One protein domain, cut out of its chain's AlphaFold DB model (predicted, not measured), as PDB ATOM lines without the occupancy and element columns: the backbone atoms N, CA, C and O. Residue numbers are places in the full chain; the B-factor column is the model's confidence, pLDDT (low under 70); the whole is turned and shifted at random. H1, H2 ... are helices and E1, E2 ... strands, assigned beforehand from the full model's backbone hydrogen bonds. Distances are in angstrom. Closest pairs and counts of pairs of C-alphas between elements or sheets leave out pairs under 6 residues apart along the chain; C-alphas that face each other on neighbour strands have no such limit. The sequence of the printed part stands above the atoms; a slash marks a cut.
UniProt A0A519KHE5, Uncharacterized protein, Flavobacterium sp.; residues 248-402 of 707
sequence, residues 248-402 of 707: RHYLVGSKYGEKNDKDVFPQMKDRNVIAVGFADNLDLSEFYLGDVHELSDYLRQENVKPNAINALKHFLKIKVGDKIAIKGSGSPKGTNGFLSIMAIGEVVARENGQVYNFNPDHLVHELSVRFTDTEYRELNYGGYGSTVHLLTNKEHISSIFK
ATOM      1  N   ARG A 248     115.052 108.071 119.693       90.12
ATOM      2  CA  ARG A 248     116.288 108.646 119.177       90.12
ATOM      3  C   ARG A 248     117.141 107.558 118.554       90.12
ATOM      4  O   ARG A 248     117.008 106.374 118.875       90.12
ATOM      5  N   HIS A 249     118.046 107.989 117.690       93.75
ATOM      6  CA  HIS A 249     118.931 107.114 116.941       93.75
ATOM      7  C   HIS A 249     120.365 107.399 117.344       93.75
ATOM      8  O   HIS A 249     120.799 108.550 117.348       93.75
ATOM      9  N   TYR A 250     121.109 106.356 117.683       96.19
ATOM     10  CA  TYR A 250     122.499 106.486 118.096       96.19
ATOM     11  C   TYR A 250     123.408 105.576 117.291       96.19
ATOM     12  O   TYR A 250     123.009 104.516 116.812       96.19
ATOM     13  N   LEU A 251     124.669 105.982 117.209       94.50
ATOM     14  CA  LEU A 251     125.761 105.175 116.694       94.50
ATOM     15  C   LEU A 251     126.730 104.864 117.839       94.50
ATOM     16  O   LEU A 251     127.154 105.789 118.534       94.50
ATOM     17  N   VAL A 252     127.102 103.598 118.028       95.56
ATOM     18  CA  VAL A 252     128.013 103.161 119.104       95.56
ATOM     19  C   VAL A 252     129.154 102.323 118.537       95.56
ATOM     20  O   VAL A 252     128.928 101.370 117.799       95.56
ATOM     21  N   GLY A 253     130.394 102.695 118.856       93.62
ATOM     22  CA  GLY A 253     131.610 102.023 118.397       93.62
ATOM     23  C   GLY A 253     131.875 100.689 119.075       93.62
ATOM     24  O   GLY A 253     131.784 100.590 120.295       93.62
ATOM     25  N   SER A 254     132.277  99.690 118.283       91.94
ATOM     26  CA  SER A 254     132.648  98.361 118.779       91.94
ATOM     27  C   SER A 254     134.151  98.085 118.837       91.94
ATOM     28  O   SER A 254     134.546  96.976 119.180       91.94
ATOM     29  N   LYS A 255     135.005  99.052 118.489       88.50
ATOM     30  CA  LYS A 255     136.465  98.896 118.524       88.50
ATOM     31  C   LYS A 255     137.061  99.657 119.702       88.50
ATOM     32  O   LYS A 255     136.820 100.855 119.834       88.50
ATOM     33  N   TYR A 256     137.795  98.955 120.557       85.38
ATOM     34  CA  TYR A 256     138.470  99.468 121.751       85.38
ATOM     35  C   TYR A 256     139.997  99.409 121.573       85.38
ATOM     36  O   TYR A 256     140.495  98.786 120.636       85.38
ATOM     37  N   GLY A 257     140.726 100.035 122.501       74.88
ATOM     38  CA  GLY A 257     142.188 100.157 122.476       74.88
ATOM     39  C   GLY A 257     142.653 101.458 121.818       74.88
ATOM     40  O   GLY A 257     141.924 102.060 121.033       74.88
ATOM     41  N   GLU A 258     143.871 101.912 122.129       68.19
ATOM     42  CA  GLU A 258     144.410 103.179 121.595       68.19
ATOM     43  C   GLU A 258     144.495 103.193 120.062       68.19
ATOM     44  O   GLU A 258     144.438 104.254 119.443       68.19
ATOM     45  N   LYS A 259     144.583 102.006 119.449       70.94
ATOM     46  CA  LYS A 259     144.621 101.810 117.997       70.94
ATOM     47  C   LYS A 259     143.328 101.218 117.427       70.94
ATOM     48  O   LYS A 259     143.318 100.844 116.258       70.94
ATOM     49  N   ASN A 260     142.248 101.147 118.214       74.50
ATOM     50  CA  ASN A 260     140.987 100.495 117.827       74.50
ATOM     51  C   ASN A 260     141.182  99.034 117.367       74.50
ATOM     52  O   ASN A 260     140.510  98.553 116.453       74.50
ATOM     53  N   ASP A 261     142.136  98.338 117.977       78.88
ATOM     54  CA  ASP A 261     142.611  97.006 117.604       78.88
ATOM     55  C   ASP A 261     141.794  95.870 118.234       78.88
ATOM     56  O   ASP A 261     141.796  94.749 117.725       78.88
ATOM     57  N   LYS A 262     141.033  96.153 119.296       86.75
ATOM     58  CA  LYS A 262     140.177  95.165 119.960       86.75
ATOM     59  C   LYS A 262     138.724  95.306 119.515       86.75
ATOM     60  O   LYS A 262     138.060  96.272 119.874       86.75
ATOM     61  N   ASP A 263     138.196  94.321 118.791       89.94
ATOM     62  CA  ASP A 263     136.763  94.261 118.483       89.94
ATOM     63  C   ASP A 263     135.971  93.619 119.621       89.94
ATOM     64  O   ASP A 263     136.180  92.454 119.963       89.94
ATOM     65  N   VAL A 264     135.046  94.377 120.198       93.19
ATOM     66  CA  VAL A 264     134.166  93.920 121.276       93.19
ATOM     67  C   VAL A 264     132.741  93.629 120.800       93.19
ATOM     68  O   VAL A 264     131.924  93.174 121.601       93.19
ATOM     69  N   PHE A 265     132.427  93.813 119.509       93.81
ATOM     70  CA  PHE A 265     131.098  93.487 118.974       93.81
ATOM     71  C   PHE A 265     130.667  92.032 119.232       93.81
ATOM     72  O   PHE A 265     129.514  91.834 119.620       93.81
ATOM     73  N   PRO A 266     131.534  91.005 119.102       93.75
ATOM     74  CA  PRO A 266     131.136  89.634 119.414       93.75
ATOM     75  C   PRO A 266     130.617  89.468 120.850       93.75
ATOM     76  O   PRO A 266     129.605  88.807 121.059       93.75
ATOM     77  N   GLN A 267     131.251  90.130 121.827       93.62
ATOM     78  CA  GLN A 267     130.824  90.087 123.232       93.62
ATOM     79  C   GLN A 267     129.527  90.870 123.463       93.62
ATOM     80  O   GLN A 267     128.662  90.421 124.211       93.62
ATOM     81  N   MET A 268     129.376  92.025 122.804       95.06
ATOM     82  CA  MET A 268     128.127  92.796 122.802       95.06
ATOM     83  C   MET A 268     126.954  91.947 122.293       95.06
ATOM     84  O   MET A 268     125.904  91.881 122.933       95.06
ATOM     85  N   LYS A 269     127.157  91.251 121.168       93.12
ATOM     86  CA  LYS A 269     126.152  90.390 120.536       93.12
ATOM     87  C   LYS A 269     125.758  89.216 121.427       93.12
ATOM     88  O   LYS A 269     124.570  89.020 121.658       93.12
ATOM     89  N   ASP A 270     126.737  88.473 121.936       92.75
ATOM     90  CA  ASP A 270     126.512  87.292 122.780       92.75
ATOM     91  C   ASP A 270     125.711  87.631 124.047       92.75
ATOM     92  O   ASP A 270     124.788  86.921 124.440       92.75
ATOM     93  N   ARG A 271     125.999  88.792 124.641       92.31
ATOM     94  CA  ARG A 271     125.387  89.223 125.902       92.31
ATOM     95  C   ARG A 271     124.143  90.091 125.709       92.31
ATOM     96  O   ARG A 271     123.552  90.500 126.702       92.31
ATOM     97  N   ASN A 272     123.732  90.358 124.464       93.75
ATOM     98  CA  ASN A 272     122.622  91.259 124.129       93.75
ATOM     99  C   ASN A 272     122.761  92.643 124.793       93.75
ATOM    100  O   ASN A 272     121.830  93.178 125.401       93.75
ATOM    101  N   VAL A 273     123.955  93.228 124.691       95.44
ATOM    102  CA  VAL A 273     124.267  94.558 125.226       95.44
ATOM    103  C   VAL A 273     124.994  95.416 124.200       95.44
ATOM    104  O   VAL A 273     125.635  94.915 123.283       95.44
ATOM    105  N   ILE A 274     124.942  96.727 124.391       96.88
ATOM    106  CA  ILE A 274     125.930  97.672 123.857       96.88
ATOM    107  C   ILE A 274     126.767  98.198 125.009       96.88
ATOM    108  O   ILE A 274     126.294  98.215 126.146       96.88
ATOM    109  N   ALA A 275     127.988  98.646 124.731       96.38
ATOM    110  CA  ALA A 275     128.870  99.090 125.798       96.38
ATOM    111  C   ALA A 275     129.892 100.155 125.399       96.38
ATOM    112  O   ALA A 275     130.247 100.296 124.224       96.38
ATOM    113  N   VAL A 276     130.417 100.854 126.407       94.69
ATOM    114  CA  VAL A 276     131.594 101.729 126.303       94.69
ATOM    115  C   VAL A 276     132.621 101.369 127.380       94.69
ATOM    116  O   VAL A 276     132.276 101.226 128.545       94.69
ATOM    117  N   GLY A 277     133.893 101.265 126.987       90.38
ATOM    118  CA  GLY A 277     135.005 100.881 127.868       90.38
ATOM    119  C   GLY A 277     135.759 102.055 128.501       90.38
ATOM    120  O   GLY A 277     136.956 101.946 128.738       90.38
ATOM    121  N   PHE A 278     135.114 103.208 128.679       91.06
ATOM    122  CA  PHE A 278     135.719 104.369 129.344       91.06
ATOM    123  C   PHE A 278     135.415 104.353 130.840       91.06
ATOM    124  O   PHE A 278     134.378 103.826 131.210       91.06
ATOM    125  N   ALA A 279     136.257 105.004 131.655       85.38
ATOM    126  CA  ALA A 279     136.043 105.145 133.101       85.38
ATOM    127  C   ALA A 279     135.780 103.797 133.804       85.38
ATOM    128  O   ALA A 279     134.866 103.665 134.611       85.38
ATOM    129  N   ASP A 280     136.598 102.791 133.483       83.19
ATOM    130  CA  ASP A 280     136.421 101.398 133.908       83.19
ATOM    131  C   ASP A 280     136.477 101.152 135.414       83.19
ATOM    132  O   ASP A 280     135.955 100.157 135.916       83.19
ATOM    133  N   ASN A 281     137.038 102.105 136.140       75.38
ATOM    134  CA  ASN A 281     137.121 102.131 137.585       75.38
ATOM    135  C   ASN A 281     135.945 102.848 138.276       75.38
ATOM    136  O   ASN A 281     135.934 102.904 139.506       75.38
ATOM    137  N   LEU A 282     134.998 103.435 137.533       76.50
ATOM    138  CA  LEU A 282     133.921 104.266 138.083       76.50
ATOM    139  C   LEU A 282     132.554 103.636 137.807       76.50
ATOM    140  O   LEU A 282     132.188 103.451 136.656       76.50
ATOM    141  N   ASP A 283     131.753 103.378 138.839       77.62
ATOM    142  CA  ASP A 283     130.346 103.001 138.654       77.62
ATOM    143  C   ASP A 283     129.512 104.258 138.359       77.62
ATOM    144  O   ASP A 283     129.350 105.120 139.221       77.62
ATOM    145  N   LEU A 284     128.972 104.365 137.139       79.38
ATOM    146  CA  LEU A 284     128.194 105.528 136.696       79.38
ATOM    147  C   LEU A 284     126.677 105.295 136.745       79.38
ATOM    148  O   LEU A 284     125.922 106.055 136.134       79.38
ATOM    149  N   SER A 285     126.217 104.270 137.472       74.19
ATOM    150  CA  SER A 285     124.792 103.921 137.595       74.19
ATOM    151  C   SER A 285     123.913 105.105 137.999       74.19
ATOM    152  O   SER A 285     122.804 105.253 137.489       74.19
ATOM    153  N   GLU A 286     124.405 105.973 138.884       63.78
ATOM    154  CA  GLU A 286     123.668 107.152 139.357       63.78
ATOM    155  C   GLU A 286     123.548 108.268 138.312       63.78
ATOM    156  O   GLU A 286     122.668 109.117 138.407       63.78
ATOM    157  N   PHE A 287     124.389 108.264 137.280       74.56
ATOM    158  CA  PHE A 287     124.347 109.265 136.217       74.56
ATOM    159  C   PHE A 287     123.533 108.807 135.005       74.56
ATOM    160  O   PHE A 287     123.267 109.610 134.104       74.56
ATOM    161  N   TYR A 288     123.102 107.544 134.965       80.50
ATOM    162  CA  TYR A 288     122.256 107.033 133.892       80.50
ATOM    163  C   TYR A 288     120.950 107.835 133.807       80.50
ATOM    164  O   TYR A 288     120.229 107.993 134.784       80.50
ATOM    165  N   LEU A 289     120.666 108.427 132.647       73.06
ATOM    166  CA  LEU A 289     119.579 109.385 132.393       73.06
ATOM    167  C   LEU A 289     119.590 110.657 133.274       73.06
ATOM    168  O   LEU A 289     118.717 111.513 133.099       73.06
ATOM    169  N   GLY A 290     120.604 110.829 134.129       64.31
ATOM    170  CA  GLY A 290     120.783 111.919 135.094       64.31
ATOM    171  C   GLY A 290     121.272 113.236 134.498       64.31
ATOM    172  O   GLY A 290     121.316 113.402 133.281       64.31
ATOM    173  N   ASP A 291     121.615 114.214 135.330       69.56
ATOM    174  CA  ASP A 291     122.074 115.521 134.854       69.56
ATOM    175  C   ASP A 291     123.447 115.431 134.150       69.56
ATOM    176  O   ASP A 291     124.392 114.807 134.636       69.56
ATOM    177  N   VAL A 292     123.559 116.038 132.962       74.44
ATOM    178  CA  VAL A 292     124.775 115.961 132.129       74.44
ATOM    179  C   VAL A 292     125.897 116.838 132.680       74.44
ATOM    180  O   VAL A 292     127.072 116.498 132.515       74.44
ATOM    181  N   HIS A 293     125.565 117.965 133.307       70.00
ATOM    182  CA  HIS A 293     126.544 118.842 133.937       70.00
ATOM    183  C   HIS A 293     127.134 118.162 135.170       70.00
ATOM    184  O   HIS A 293     128.356 118.069 135.263       70.00
ATOM    185  N   GLU A 294     126.294 117.560 136.019       68.19
ATOM    186  CA  GLU A 294     126.765 116.813 137.195       68.19
ATOM    187  C   GLU A 294     127.690 115.649 136.803       68.19
ATOM    188  O   GLU A 294     128.775 115.510 137.371       68.19
ATOM    189  N   LEU A 295     127.330 114.872 135.772       79.19
ATOM    190  CA  LEU A 295     128.202 113.832 135.211       79.19
ATOM    191  C   LEU A 295     129.531 114.405 134.691       79.19
ATOM    192  O   LEU A 295     130.592 113.823 134.905       79.19
ATOM    193  N   SER A 296     129.489 115.532 133.972       80.12
ATOM    194  CA  SER A 296     130.696 116.156 133.409       80.12
ATOM    195  C   SER A 296     131.683 116.537 134.497       80.12
ATOM    196  O   SER A 296     132.881 116.296 134.356       80.12
ATOM    197  N   ASP A 297     131.172 117.161 135.553       69.44
ATOM    198  CA  ASP A 297     131.983 117.659 136.651       69.44
ATOM    199  C   ASP A 297     132.545 116.493 137.464       69.44
ATOM    200  O   ASP A 297     133.743 116.487 137.746       69.44
ATOM    201  N   TYR A 298     131.734 115.459 137.723       72.38
ATOM    202  CA  TYR A 298     132.181 114.200 138.327       72.38
ATOM    203  C   TYR A 298     133.353 113.582 137.551       72.38
ATOM    204  O   TYR A 298     134.426 113.357 138.107       72.38
ATOM    205  N   LEU A 299     133.195 113.373 136.241       80.88
ATOM    206  CA  LEU A 299     134.224 112.723 135.426       80.88
ATOM    207  C   LEU A 299     135.501 113.573 135.292       80.88
ATOM    208  O   LEU A 299     136.601 113.025 135.263       80.88
ATOM    209  N   ARG A 300     135.386 114.909 135.240       79.62
ATOM    210  CA  ARG A 300     136.553 115.813 135.254       79.62
ATOM    211  C   ARG A 300     137.339 115.698 136.557       79.62
ATOM    212  O   ARG A 300     138.564 115.714 136.522       79.62
ATOM    213  N   GLN A 301     136.646 115.580 137.688       65.56
ATOM    214  CA  GLN A 301     137.275 115.419 139.002       65.56
ATOM    215  C   GLN A 301     138.008 114.080 139.129       65.56
ATOM    216  O   GLN A 301     139.080 114.031 139.729       65.56
ATOM    217  N   GLU A 302     137.481 113.028 138.504       75.12
ATOM    218  CA  GLU A 302     138.137 111.717 138.405       75.12
ATOM    219  C   GLU A 302     139.193 111.656 137.277       75.12
ATOM    220  O   GLU A 302     139.673 110.581 136.922       75.12
ATOM    221  N   ASN A 303     139.593 112.809 136.721       79.69
ATOM    222  CA  ASN A 303     140.612 112.955 135.671       79.69
ATOM    223  C   ASN A 303     140.325 112.156 134.385       79.69
ATOM    224  O   ASN A 303     141.241 111.758 133.659       79.69
ATOM    225  N   VAL A 304     139.049 111.936 134.065       83.69
ATOM    226  CA  VAL A 304     138.641 111.269 132.827       83.69
ATOM    227  C   VAL A 304     138.877 112.200 131.631       83.69
ATOM    228  O   VAL A 304     138.557 113.390 131.659       83.69
ATOM    229  N   LYS A 305     139.434 111.659 130.540       90.38
ATOM    230  CA  LYS A 305     139.778 112.435 129.335       90.38
ATOM    231  C   LYS A 305     138.531 113.073 128.681       90.38
ATOM    232  O   LYS A 305     137.482 112.427 128.622       90.38
ATOM    233  N   PRO A 306     138.619 114.284 128.091       89.50
ATOM    234  CA  PRO A 306     137.457 114.990 127.526       89.50
ATOM    235  C   PRO A 306     136.649 114.207 126.475       89.50
ATOM    236  O   PRO A 306     135.423 114.297 126.433       89.50
ATOM    237  N   ASN A 307     137.315 113.411 125.636       87.94
ATOM    238  CA  ASN A 307     136.659 112.559 124.639       87.94
ATOM    239  C   ASN A 307     135.836 111.428 125.282       87.94
ATOM    240  O   ASN A 307     134.713 111.168 124.846       87.94
ATOM    241  N   ALA A 308     136.364 110.802 126.336       91.06
ATOM    242  CA  ALA A 308     135.665 109.799 127.132       91.06
ATOM    243  C   ALA A 308     134.450 110.410 127.842       91.06
ATOM    244  O   ALA A 308     133.364 109.834 127.798       91.06
ATOM    245  N   ILE A 309     134.596 111.621 128.394       92.25
ATOM    246  CA  ILE A 309     133.481 112.377 128.981       92.25
ATOM    247  C   ILE A 309     132.365 112.567 127.951       92.25
ATOM    248  O   ILE A 309     131.218 112.231 128.226       92.25
ATOM    249  N   ASN A 310     132.681 113.055 126.749       91.94
ATOM    250  CA  ASN A 310     131.669 113.266 125.710       91.94
ATOM    251  C   ASN A 310     130.977 111.964 125.278       91.94
ATOM    252  O   ASN A 310     129.759 111.954 125.107       91.94
ATOM    253  N   ALA A 311     131.714 110.857 125.156       92.69
ATOM    254  CA  ALA A 311     131.113 109.559 124.857       92.69
ATOM    255  C   ALA A 311     130.154 109.101 125.970       92.69
ATOM    256  O   ALA A 311     129.025 108.708 125.676       92.69
ATOM    257  N   LEU A 312     130.566 109.214 127.238       95.12
ATOM    258  CA  LEU A 312     129.759 108.837 128.403       95.12
ATOM    259  C   LEU A 312     128.498 109.698 128.541       95.12
ATOM    260  O   LEU A 312     127.436 109.161 128.848       95.12
ATOM    261  N   LYS A 313     128.568 111.000 128.225       93.88
ATOM    262  CA  LYS A 313     127.391 111.888 128.185       93.88
ATOM    263  C   LYS A 313     126.301 111.372 127.261       93.88
ATOM    264  O   LYS A 313     125.132 111.365 127.633       93.88
ATOM    265  N   HIS A 314     126.675 110.983 126.043       93.62
ATOM    266  CA  HIS A 314     125.713 110.465 125.079       93.62
ATOM    267  C   HIS A 314     125.257 109.061 125.461       93.62
ATOM    268  O   HIS A 314     124.058 108.798 125.436       93.62
ATOM    269  N   PHE A 315     126.188 108.191 125.861       96.19
ATOM    270  CA  PHE A 315     125.896 106.805 126.215       96.19
ATOM    271  C   PHE A 315     124.893 106.706 127.366       96.19
ATOM    272  O   PHE A 315     123.867 106.046 127.242       96.19
ATOM    273  N   LEU A 316     125.124 107.444 128.453       92.00
ATOM    274  CA  LEU A 316     124.252 107.435 129.628       92.00
ATOM    275  C   LEU A 316     122.902 108.127 129.388       92.00
ATOM    276  O   LEU A 316     122.044 108.098 130.264       92.00
ATOM    277  N   LYS A 317     122.677 108.730 128.213       90.00
ATOM    278  CA  LYS A 317     121.385 109.307 127.809       90.00
ATOM    279  C   LYS A 317     120.533 108.392 126.935       90.00
ATOM    280  O   LYS A 317     119.376 108.732 126.695       90.00
ATOM    281  N   ILE A 318     121.085 107.267 126.488       91.75
ATOM    282  CA  ILE A 318     120.376 106.261 125.700       91.75
ATOM    283  C   ILE A 318     119.339 105.561 126.590       91.75
ATOM    284  O   ILE A 318     119.672 105.037 127.654       91.75
ATOM    285  N   LYS A 319     118.077 105.534 126.162       85.44
ATOM    286  CA  LYS A 319     116.928 105.017 126.933       85.44
ATOM    287  C   LYS A 319     116.227 103.872 126.202       85.44
ATOM    288  O   LYS A 319     116.437 103.662 125.011       85.44
ATOM    289  N   VAL A 320     115.361 103.148 126.916       81.38
ATOM    290  CA  VAL A 320     114.503 102.096 126.335       81.38
ATOM    291  C   VAL A 320     113.738 102.634 125.126       81.38
ATOM    292  O   VAL A 320     113.179 103.729 125.176       81.38
ATOM    293  N   GLY A 321     113.713 101.846 124.053       80.12
ATOM    294  CA  GLY A 321     113.063 102.179 122.788       80.12
ATOM    295  C   GLY A 321     113.935 102.961 121.804       80.12
ATOM    296  O   GLY A 321     113.568 103.033 120.630       80.12
ATOM    297  N   ASP A 322     115.083 103.507 122.221       90.62
ATOM    298  CA  ASP A 322     116.033 104.122 121.288       90.62
ATOM    299  C   ASP A 322     116.638 103.072 120.345       90.62
ATOM    300  O   ASP A 322     116.846 101.907 120.711       90.62
ATOM    301  N   LYS A 323     116.927 103.498 119.113       93.75
ATOM    302  CA  LYS A 323     117.526 102.666 118.066       93.75
ATOM    303  C   LYS A 323     119.024 102.893 118.017       93.75
ATOM    304  O   LYS A 323     119.491 104.029 117.986       93.75
ATOM    305  N   ILE A 324     119.783 101.807 117.987       96.19
ATOM    306  CA  ILE A 324     121.241 101.841 118.063       96.19
ATOM    307  C   ILE A 324     121.819 101.121 116.859       96.19
ATOM    308  O   ILE A 324     121.485  99.965 116.619       96.19
ATOM    309  N   ALA A 325     122.711 101.781 116.134       94.75
ATOM    310  CA  ALA A 325     123.553 101.157 115.132       94.75
ATOM    311  C   ALA A 325     124.963 100.957 115.706       94.75
ATOM    312  O   ALA A 325     125.564 101.873 116.269       94.75
ATOM    313  N   ILE A 326     125.500  99.748 115.573       94.88
ATOM    314  CA  ILE A 326     126.856  99.415 116.005       94.88
ATOM    315  C   ILE A 326     127.806  99.713 114.863       94.88
ATOM    316  O   ILE A 326     127.706  99.087 113.809       94.88
ATOM    317  N   LYS A 327     128.739 100.641 115.064       91.38
ATOM    318  CA  LYS A 327     129.758 100.946 114.060       91.38
ATOM    319  C   LYS A 327     130.998 100.077 114.250       91.38
ATOM    320  O   LYS A 327     131.516  99.960 115.364       91.38
ATOM    321  N   GLY A 328     131.504  99.534 113.147       85.31
ATOM    322  CA  GLY A 328     132.795  98.849 113.097       85.31
ATOM    323  C   GLY A 328     133.945  99.832 112.875       85.31
ATOM    324  O   GLY A 328     134.974  99.748 113.536       85.31
ATOM    325  N   SER A 329     133.764 100.798 111.976       77.31
ATOM    326  CA  SER A 329     134.694 101.901 111.717       77.31
ATOM    327  C   SER A 329     133.921 103.121 111.226       77.31
ATOM    328  O   SER A 329     132.920 102.984 110.533       77.31
ATOM    329  N   GLY A 330     134.373 104.315 111.601       62.66
ATOM    330  CA  GLY A 330     133.835 105.596 111.120       62.66
ATOM    331  C   GLY A 330     134.929 106.537 110.612       62.66
ATOM    332  O   GLY A 330     134.703 107.743 110.507       62.66
ATOM    333  N   SER A 331     136.137 106.001 110.405       66.25
ATOM    334  CA  SER A 331     137.299 106.761 109.950       66.25
ATOM    335  C   SER A 331     137.305 106.828 108.421       66.25
ATOM    336  O   SER A 331     137.130 105.781 107.795       66.25
ATOM    337  N   PRO A 332     137.538 108.008 107.816       64.06
ATOM    338  CA  PRO A 332     137.600 108.163 106.365       64.06
ATOM    339  C   PRO A 332     138.595 107.201 105.706       64.06
ATOM    340  O   PRO A 332     139.666 106.927 106.254       64.06
ATOM    341  N   LYS A 333     138.266 106.726 104.501       67.94
ATOM    342  CA  LYS A 333     139.202 106.002 103.627       67.94
ATOM    343  C   LYS A 333     139.702 106.986 102.564       67.94
ATOM    344  O   LYS A 333     139.036 107.213 101.557       67.94
ATOM    345  N   GLY A 334     140.860 107.604 102.809       68.62
ATOM    346  CA  GLY A 334     141.374 108.690 101.965       68.62
ATOM    347  C   GLY A 334     140.540 109.967 102.123       68.62
ATOM    348  O   GLY A 334     140.300 110.406 103.244       68.62
ATOM    349  N   THR A 335     140.084 110.550 101.011       55.41
ATOM    350  CA  THR A 335     139.220 111.750 100.992       55.41
ATOM    351  C   THR A 335     137.729 111.439 101.160       55.41
ATOM    352  O   THR A 335     136.932 112.357 101.338       55.41
ATOM    353  N   ASN A 336     137.338 110.162 101.125       62.47
ATOM    354  CA  ASN A 336     135.939 109.752 101.168       62.47
ATOM    355  C   ASN A 336     135.495 109.421 102.596       62.47
ATOM    356  O   ASN A 336     136.159 108.673 103.324       62.47
ATOM    357  N   GLY A 337     134.335 109.959 102.982       70.69
ATOM    358  CA  GLY A 337     133.649 109.577 104.211       70.69
ATOM    359  C   GLY A 337     133.359 108.078 104.217       70.69
ATOM    360  O   GLY A 337     132.951 107.526 103.200       70.69
ATOM    361  N   PHE A 338     133.596 107.420 105.348       79.19
ATOM    362  CA  PHE A 338     133.424 105.982 105.476       79.19
ATOM    363  C   PHE A 338     132.825 105.633 106.835       79.19
ATOM    364  O   PHE A 338     133.354 106.019 107.880       79.19
ATOM    365  N   LEU A 339     131.746 104.857 106.806       84.62
ATOM    366  CA  LEU A 339     131.077 104.321 107.978       84.62
ATOM    367  C   LEU A 339     130.705 102.863 107.721       84.62
ATOM    368  O   LEU A 339     129.977 102.573 106.776       84.62
ATOM    369  N   SER A 340     131.153 101.952 108.581       88.25
ATOM    370  CA  SER A 340     130.694 100.566 108.572       88.25
ATOM    371  C   SER A 340     129.765 100.270 109.742       88.25
ATOM    372  O   SER A 340     130.076 100.591 110.892       88.25
ATOM    373  N   ILE A 341     128.627  99.647 109.446       91.31
ATOM    374  CA  ILE A 341     127.609  99.226 110.409       91.31
ATOM    375  C   ILE A 341     127.659  97.707 110.539       91.31
ATOM    376  O   ILE A 341     127.581  96.994 109.544       91.31
ATOM    377  N   MET A 342     127.793  97.221 111.769       90.88
ATOM    378  CA  MET A 342     127.883  95.801 112.117       90.88
ATOM    379  C   MET A 342     126.521  95.215 112.497       90.88
ATOM    380  O   MET A 342     126.264  94.036 112.265       90.88
ATOM    381  N   ALA A 343     125.671  96.021 113.134       91.62
ATOM    382  CA  ALA A 343     124.349  95.614 113.592       91.62
ATOM    383  C   ALA A 343     123.464  96.817 113.918       91.62
ATOM    384  O   ALA A 343     123.954  97.926 114.134       91.62
ATOM    385  N   ILE A 344     122.166  96.564 114.021       92.62
ATOM    386  CA  ILE A 344     121.149  97.461 114.552       92.62
ATOM    387  C   ILE A 344     120.447  96.748 115.704       92.62
ATOM    388  O   ILE A 344     120.124  95.561 115.616       92.62
ATOM    389  N   GLY A 345     120.178  97.480 116.774       91.50
ATOM    390  CA  GLY A 345     119.368  97.017 117.886       91.50
ATOM    391  C   GLY A 345     118.448  98.095 118.433       91.50
ATOM    392  O   GLY A 345     118.501  99.266 118.054       91.50
ATOM    393  N   GLU A 346     117.589  97.673 119.344       90.69
ATOM    394  CA  GLU A 346     116.709  98.528 120.129       90.69
ATOM    395  C   GLU A 346     117.022  98.331 121.607       90.69
ATOM    396  O   GLU A 346     117.198  97.199 122.056       90.69
ATOM    397  N   VAL A 347     117.098  99.419 122.363       91.25
ATOM    398  CA  VAL A 347     117.371  99.360 123.802       91.25
ATOM    399  C   VAL A 347     116.152  98.809 124.526       91.25
ATOM    400  O   VAL A 347     115.037  99.296 124.335       91.25
ATOM    401  N   VAL A 348     116.360  97.812 125.381       82.62
ATOM    402  CA  VAL A 348     115.292  97.114 126.109       82.62
ATOM    403  C   VAL A 348     115.614  97.030 127.596       82.62
ATOM    404  O   VAL A 348     116.772  97.085 128.003       82.62
ATOM    405  N   ALA A 349     114.580  96.890 128.421       75.25
ATOM    406  CA  ALA A 349     114.745  96.567 129.832       75.25
ATOM    407  C   ALA A 349     114.949  95.056 130.016       75.25
ATOM    408  O   ALA A 349     114.327  94.259 129.314       75.25
ATOM    409  N   ARG A 350     115.787  94.662 130.980       74.06
ATOM    410  CA  ARG A 350     115.855  93.282 131.486       74.06
ATOM    411  C   ARG A 350     114.581  92.945 132.266       74.06
ATOM    412  O   ARG A 350     113.814  93.833 132.631       74.06
ATOM    413  N   GLU A 351     114.385  91.669 132.590       63.19
ATOM    414  CA  GLU A 351     113.219  91.198 133.361       63.19
ATOM    415  C   GLU A 351     113.058  91.909 134.715       63.19
ATOM    416  O   GLU A 351     111.944  92.187 135.151       63.19
ATOM    417  N   ASN A 352     114.169  92.281 135.356       55.97
ATOM    418  CA  ASN A 352     114.175  93.039 136.609       55.97
ATOM    419  C   ASN A 352     113.951  94.557 136.425       55.97
ATOM    420  O   ASN A 352     114.033  95.311 137.396       55.97
ATOM    421  N   GLY A 353     113.700  95.015 135.194       62.34
ATOM    422  CA  GLY A 353     113.519  96.418 134.826       62.34
ATOM    423  C   GLY A 353     114.814  97.215 134.642       62.34
ATOM    424  O   GLY A 353     114.747  98.384 134.272       62.34
ATOM    425  N   GLN A 354     115.995  96.629 134.872       68.44
ATOM    426  CA  GLN A 354     117.268  97.328 134.672       68.44
ATOM    427  C   GLN A 354     117.629  97.418 133.188       68.44
ATOM    428  O   GLN A 354     117.419  96.481 132.421       68.44
ATOM    429  N   VAL A 355     118.217  98.546 132.792       83.12
ATOM    430  CA  VAL A 355     118.684  98.792 131.416       83.12
ATOM    431  C   VAL A 355     120.198  98.935 131.407       83.12
ATOM    432  O   VAL A 355     120.867  98.233 130.649       83.12
ATOM    433  N   TYR A 356     120.708  99.808 132.280       88.81
ATOM    434  CA  TYR A 356     122.126 100.044 132.516       88.81
ATOM    435  C   TYR A 356     122.707  99.068 133.539       88.81
ATOM    436  O   TYR A 356     122.046  98.726 134.521       88.81
ATOM    437  N   ASN A 357     123.952  98.654 133.316       86.25
ATOM    438  CA  ASN A 357     124.722  97.823 134.230       86.25
ATOM    439  C   ASN A 357     126.202  98.237 134.218       86.25
ATOM    440  O   ASN A 357     126.787  98.395 133.145       86.25
ATOM    441  N   PHE A 358     126.808  98.369 135.399       84.69
ATOM    442  CA  PHE A 358     128.255  98.515 135.544       84.69
ATOM    443  C   PHE A 358     128.890  97.145 135.799       84.69
ATOM    444  O   PHE A 358     128.505  96.433 136.724       84.69
ATOM    445  N   ASN A 359     129.832  96.754 134.945       84.00
ATOM    446  CA  ASN A 359     130.457  95.440 134.940       84.00
ATOM    447  C   ASN A 359     131.967  95.543 134.648       84.00
ATOM    448  O   ASN A 359     132.385  95.348 133.499       84.00
ATOM    449  N   PRO A 360     132.787  95.869 135.664       74.19
ATOM    450  CA  PRO A 360     134.216  96.128 135.487       74.19
ATOM    451  C   PRO A 360     135.000  94.896 135.011       74.19
ATOM    452  O   PRO A 360     136.017  95.043 134.342       74.19
ATOM    453  N   ASP A 361     134.496  93.686 135.270       76.38
ATOM    454  CA  ASP A 361     135.128  92.432 134.836       76.38
ATOM    455  C   ASP A 361     134.876  92.108 133.350       76.38
ATOM    456  O   ASP A 361     135.422  91.143 132.808       76.38
ATOM    457  N   HIS A 362     134.032  92.895 132.673       86.19
ATOM    458  CA  HIS A 362     133.617  92.653 131.293       86.19
ATOM    459  C   HIS A 362     133.672  93.918 130.419       86.19
ATOM    460  O   HIS A 362     134.753  94.409 130.099       86.19
ATOM    461  N   LEU A 363     132.520  94.408 129.945       89.81
ATOM    462  CA  LEU A 363     132.428  95.525 129.001       89.81
ATOM    463  C   LEU A 363     132.251  96.883 129.696       89.81
ATOM    464  O   LEU A 363     131.987  97.877 129.024       89.81
ATOM    465  N   VAL A 364     132.439  96.929 131.018       90.62
ATOM    466  CA  VAL A 364     132.420  98.131 131.856       90.62
ATOM    467  C   VAL A 364     131.041  98.773 131.967       90.62
ATOM    468  O   VAL A 364     130.374  98.600 132.979       90.62
ATOM    469  N   HIS A 365     130.592  99.519 130.961       94.12
ATOM    470  CA  HIS A 365     129.311 100.217 130.988       94.12
ATOM    471  C   HIS A 365     128.395  99.628 129.935       94.12
ATOM    472  O   HIS A 365     128.601  99.858 128.748       94.12
ATOM    473  N   GLU A 366     127.375  98.894 130.365       95.94
ATOM    474  CA  GLU A 366     126.509  98.108 129.491       95.94
ATOM    475  C   GLU A 366     125.092  98.683 129.457       95.94
ATOM    476  O   GLU A 366     124.539  99.056 130.492       95.94
ATOM    477  N   LEU A 367     124.472  98.694 128.276       95.25
ATOM    478  CA  LEU A 367     123.032  98.892 128.106       95.25
ATOM    479  C   LEU A 367     122.437  97.675 127.414       95.25
ATOM    480  O   LEU A 367     122.967  97.204 126.410       95.25
ATOM    481  N   SER A 368     121.324  97.179 127.942       91.69
ATOM    482  CA  SER A 368     120.639  96.007 127.392       91.69
ATOM    483  C   SER A 368     119.952  96.352 126.071       91.69
ATOM    484  O   SER A 368     119.243  97.356 125.967       91.69
ATOM    485  N   VAL A 369     120.160  95.523 125.048       94.00
ATOM    486  CA  VAL A 369     119.593  95.722 123.710       94.00
ATOM    487  C   VAL A 369     119.039  94.425 123.143       94.00
ATOM    488  O   VAL A 369     119.502  93.334 123.453       94.00
ATOM    489  N   ARG A 370     118.073  94.548 122.241       91.69
ATOM    490  CA  ARG A 370     117.640  93.475 121.352       91.69
ATOM    491  C   ARG A 370     118.125  93.798 119.948       91.69
ATOM    492  O   ARG A 370     117.659  94.771 119.355       91.69
ATOM    493  N   PHE A 371     119.043  92.998 119.414       88.38
ATOM    494  CA  PHE A 371     119.495  93.149 118.031       88.38
ATOM    495  C   PHE A 371     118.377  92.766 117.057       88.38
ATOM    496  O   PHE A 371     117.741  91.725 117.204       88.38
ATOM    497  N   THR A 372     118.122  93.632 116.079       83.50
ATOM    498  CA  THR A 372     117.064  93.474 115.068       83.50
ATOM    499  C   THR A 372     117.619  93.231 113.669       83.50
ATOM    500  O   THR A 372     116.916  92.689 112.827       83.50
ATOM    501  N   ASP A 373     118.866  93.627 113.415       78.38
ATOM    502  CA  ASP A 373     119.579  93.404 112.155       78.38
ATOM    503  C   ASP A 373     121.069  93.227 112.491       78.38
ATOM    504  O   ASP A 373     121.609  93.973 113.306       78.38
ATOM    505  N   THR A 374     121.741  92.230 111.922       81.38
ATOM    506  CA  THR A 374     123.188  92.015 112.115       81.38
ATOM    507  C   THR A 374     123.942  91.918 110.790       81.38
ATOM    508  O   THR A 374     125.001  91.297 110.726       81.38
ATOM    509  N   GLU A 375     123.370  92.463 109.718       77.88
ATOM    510  CA  GLU A 375     124.003  92.530 108.406       77.88
ATOM    511  C   GLU A 375     125.039  93.654 108.359       77.88
ATOM    512  O   GLU A 375     124.729  94.825 108.618       77.88
ATOM    513  N   TYR A 376     126.258  93.289 107.959       82.75
ATOM    514  CA  TYR A 376     127.339  94.233 107.717       82.75
ATOM    515  C   TYR A 376     127.021  95.159 106.541       82.75
ATOM    516  O   TYR A 376     126.614  94.697 105.474       82.75
ATOM    517  N   ARG A 377     127.255  96.463 106.715       81.06
ATOM    518  CA  ARG A 377     127.041  97.487 105.686       81.06
ATOM    519  C   ARG A 377     128.149  98.523 105.685       81.06
ATOM    520  O   ARG A 377     128.645  98.895 106.744       81.06
ATOM    521  N   GLU A 378     128.469  99.039 104.504       83.69
ATOM    522  CA  GLU A 378     129.351 100.192 104.326       83.69
ATOM    523  C   GLU A 378     128.564 101.350 103.718       83.69
ATOM    524  O   GLU A 378     127.772 101.168 102.795       83.69
ATOM    525  N   LEU A 379     128.776 102.542 104.263       80.62
ATOM    526  CA  LEU A 379     128.124 103.777 103.864       80.62
ATOM    527  C   LEU A 379     129.191 104.849 103.643       80.62
ATOM    528  O   LEU A 379     130.161 104.948 104.400       80.62
ATOM    529  N   ASN A 380     128.982 105.696 102.639       79.56
ATOM    530  CA  ASN A 380     129.915 106.762 102.276       79.56
ATOM    531  C   ASN A 380     129.671 108.038 103.102       79.56
ATOM    532  O   ASN A 380     129.507 109.126 102.553       79.56
ATOM    533  N   TYR A 381     129.606 107.903 104.431       77.25
ATOM    534  CA  TYR A 381     129.380 109.018 105.356       77.25
ATOM    535  C   TYR A 381     130.607 109.271 106.233       77.25
ATOM    536  O   TYR A 381     131.142 108.357 106.857       77.25
ATOM    537  N   GLY A 382     131.052 110.528 106.292       70.38
ATOM    538  CA  GLY A 382     132.112 110.987 107.195       70.38
ATOM    539  C   GLY A 382     131.559 111.581 108.495       70.38
ATOM    540  O   GLY A 382     130.351 111.686 108.682       70.38
ATOM    541  N   GLY A 383     132.451 111.990 109.402       73.88
ATOM    542  CA  GLY A 383     132.079 112.719 110.628       73.88
ATOM    543  C   GLY A 383     131.732 111.845 111.840       73.88
ATOM    544  O   GLY A 383     131.553 112.364 112.938       73.88
ATOM    545  N   TYR A 384     131.733 110.518 111.694       81.31
ATOM    546  CA  TYR A 384     131.366 109.572 112.756       81.31
ATOM    547  C   TYR A 384     132.556 109.004 113.548       81.31
ATOM    548  O   TYR A 384     132.529 107.860 114.013       81.31
ATOM    549  N   GLY A 385     133.600 109.812 113.759       75.25
ATOM    550  CA  GLY A 385     134.838 109.401 114.438       75.25
ATOM    551  C   GLY A 385     134.648 109.023 115.916       75.25
ATOM    552  O   GLY A 385     135.110 107.969 116.350       75.25
ATOM    553  N   SER A 386     133.888 109.816 116.680       82.38
ATOM    554  CA  SER A 386     133.659 109.634 118.132       82.38
ATOM    555  C   SER A 386     132.996 108.302 118.503       82.38
ATOM    556  O   SER A 386     132.200 107.780 117.731       82.38
ATOM    557  N   THR A 387     133.269 107.744 119.686       87.56
ATOM    558  CA  THR A 387     132.750 106.421 120.096       87.56
ATOM    559  C   THR A 387     131.225 106.342 120.120       87.56
ATOM    560  O   THR A 387     130.678 105.336 119.682       87.56
ATOM    561  N   VAL A 388     130.547 107.390 120.588       93.00
ATOM    562  CA  VAL A 388     129.083 107.456 120.656       93.00
ATOM    563  C   VAL A 388     128.606 108.726 119.968       93.00
ATOM    564  O   VAL A 388     129.146 109.799 120.234       93.00
ATOM    565  N   HIS A 389     127.598 108.604 119.106       91.75
ATOM    566  CA  HIS A 389     126.943 109.732 118.438       91.75
ATOM    567  C   HIS A 389     125.438 109.664 118.634       91.75
ATOM    568  O   HIS A 389     124.849 108.596 118.482       91.75
ATOM    569  N   LEU A 390     124.823 110.814 118.902       92.31
ATOM    570  CA  LEU A 390     123.399 111.021 118.667       92.31
ATOM    571  C   LEU A 390     123.222 111.427 117.201       92.31
ATOM    572  O   LEU A 390     123.837 112.389 116.746       92.31
ATOM    573  N   LEU A 391     122.393 110.697 116.465       89.38
ATOM    574  CA  LEU A 391     122.081 110.998 115.076       89.38
ATOM    575  C   LEU A 391     120.875 111.933 115.028       89.38
ATOM    576  O   LEU A 391     119.827 111.639 115.597       89.38
ATOM    577  N   THR A 392     121.035 113.060 114.340       84.06
ATOM    578  CA  THR A 392     119.966 114.047 114.114       84.06
ATOM    579  C   THR A 392     119.679 114.273 112.629       84.06
ATOM    580  O   THR A 392     118.591 114.721 112.271       84.06
ATOM    581  N   ASN A 393     120.618 113.922 111.742       81.50
ATOM    582  CA  ASN A 393     120.421 113.997 110.298       81.50
ATOM    583  C   ASN A 393     119.463 112.884 109.835       81.50
ATOM    584  O   ASN A 393     119.810 111.702 109.870       81.50
ATOM    585  N   LYS A 394     118.272 113.275 109.366       75.69
ATOM    586  CA  LYS A 394     117.207 112.359 108.929       75.69
ATOM    587  C   LYS A 394     117.614 111.454 107.763       75.69
ATOM    588  O   LYS A 394     117.203 110.299 107.739       75.69
ATOM    589  N   GLU A 395     118.428 111.941 106.830       72.38
ATOM    590  CA  GLU A 395     118.905 111.142 105.693       72.38
ATOM    591  C   GLU A 395     119.836 110.027 106.167       72.38
ATOM    592  O   GLU A 395     119.681 108.867 105.788       72.38
ATOM    593  N   HIS A 396     120.772 110.365 107.059       82.38
ATOM    594  CA  HIS A 396     121.691 109.385 107.630       82.38
ATOM    595  C   HIS A 396     120.938 108.367 108.488       82.38
ATOM    596  O   HIS A 396     121.226 107.177 108.403       82.38
ATOM    597  N   ILE A 397     119.948 108.806 109.273       84.00
ATOM    598  CA  ILE A 397     119.084 107.911 110.053       84.00
ATOM    599  C   ILE A 397     118.349 106.941 109.125       84.00
ATOM    600  O   ILE A 397     118.469 105.732 109.302       84.00
ATOM    601  N   SER A 398     117.657 107.449 108.102       75.62
ATOM    602  CA  SER A 398     116.900 106.612 107.168       75.62
ATOM    603  C   SER A 398     117.795 105.591 106.460       75.62
ATOM    604  O   SER A 398     117.460 104.407 106.417       75.62
ATOM    605  N   SER A 399     118.982 106.009 106.016       79.06
ATOM    606  CA  SER A 399     119.971 105.144 105.361       79.06
ATOM    607  C   SER A 399     120.568 104.084 106.301       79.06
ATOM    608  O   SER A 399     120.588 102.893 105.979       79.06
ATOM    609  N   ILE A 400     121.008 104.482 107.501       84.25
ATOM    610  CA  ILE A 400     121.621 103.578 108.487       84.25
ATOM    611  C   ILE A 400     120.593 102.561 108.994       84.25
ATOM    612  O   ILE A 400     120.878 101.362 109.038       84.25
ATOM    613  N   PHE A 401     119.397 103.024 109.357       82.38
ATOM    614  CA  PHE A 401     118.371 102.201 109.994       82.38
ATOM    615  C   PHE A 401     117.400 101.545 109.009       82.38
ATOM    616  O   PHE A 401     116.523 100.808 109.455       82.38
ATOM    617  N   LYS A 402     117.573 101.756 107.694       70.25
ATOM    618  CA  LYS A 402     116.618 101.332 106.653       70.25
ATOM    619  C   LYS A 402     115.189 101.787 107.000       70.25
ATOM    620  O   LYS A 402     114.231 101.047 106.783       70.25
TER     621      LYS A 402
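What this domain is: This is residues 248 to 402 of the 707 residues of an uncharacterized protein of Flavobacterium sp. (UniProt A0A519KHE5). What is the main shape? One strongly twisted sheet of eight strands bends over like an arch at E4 and E6, with E1, E3, E7 and E8 on the E4 limb and E2 and E5 on the E6 limb. H3 of a helical hairpin packs on E8 and E2, with H2 beyond it, while H1 packs on E2 and H4 on E3 and E4. What is it made of? The printed part has 155 residues, with four named helices and eight named strands in the order E1 H1 E2 H2 H3 E3 E4 E5 E6 E7 E8 H4, and its class is mixed. The sheet is branched and mixed parallel and antiparallel; the whole is compact, with a radius of gyration of the C-alphas of 14.8 A and spans of 38 by 35 by 28 A.

How they stand to each other: What lies beside E4? E4, residues 339 to 347, bends by 68 degrees at residue 342 and forms an antiparallel hairpin with E3, residues 323 to 329, where N 324 and O 345 are 2.8 A apart. On its other side are antiparallel E6, residues 364 to 373, with N 346 and O 370 2.9 A apart, and E7, residues 377 to 379, with N 341 and O 377 2.8 A apart. How does the sheet go on? E1, residues 249 to 253, is parallel to E3, with N 250 and O 323 2.9 A apart, and antiparallel to E8, residues 388 to 391, with N 251 and O 389 2.9 A apart. E6 bends by 64 degrees at residue 370, is antiparallel to E2, residues 273 to 276, with N 274 and O 367 2.9 A apart, and forms a hairpin with E5, residues 356 to 359, with N 357 and O 366 2.9 A apart. Where are the helices? H1, residues 265 to 270, and H4, residues 394 to 401, are on the sheet at heights of 7.8 A and 7.9 A; the closest C-alphas of H1 and E2 are those of Met 268 and Ile 274, 5.5 A apart. H3, residues 306 to 315, is on the sheet too, the C-alphas of Ala 311 and Val 388 being its closest to E8, 5.1 A apart. H2, residues 292 to 301, is not on it but touches H3 in a helical hairpin, opposite ways at 36 degrees, only just a steep tilt, with the C-alphas of Val 292 and Lys 313 closest at 6.2 A. Are the helix backbones complete? In H1, H2, H3 and H4 every O i to N i+4 pair is within hydrogen-bond range.

Where its parts are: Where do the elements begin and end? C-alpha 249, where E1 begins, is at (118.931, 107.114, 116.941), and C-alpha 401, where H4 ends, is at (118.371, 102.201, 109.994). How long are the longer ones? From first to last C-alpha E6 is 24.0 A, E4 21.5 A, E3 18.3 A, H2 14.3 A and H3 14.2 A.

The domain as a whole: How far does it reach? The two C-alphas farthest apart, those of Thr 335 and Asn 352, are 47.4 A apart, and the printed part has no cut. Which links are long? Those from E1 to H1 and from E2 to H2 are long. Where is confidence low? The mean pLDDT of the printed part is 83.2, and 18 residues are under 70, among them 330 to 336 and 351 to 354.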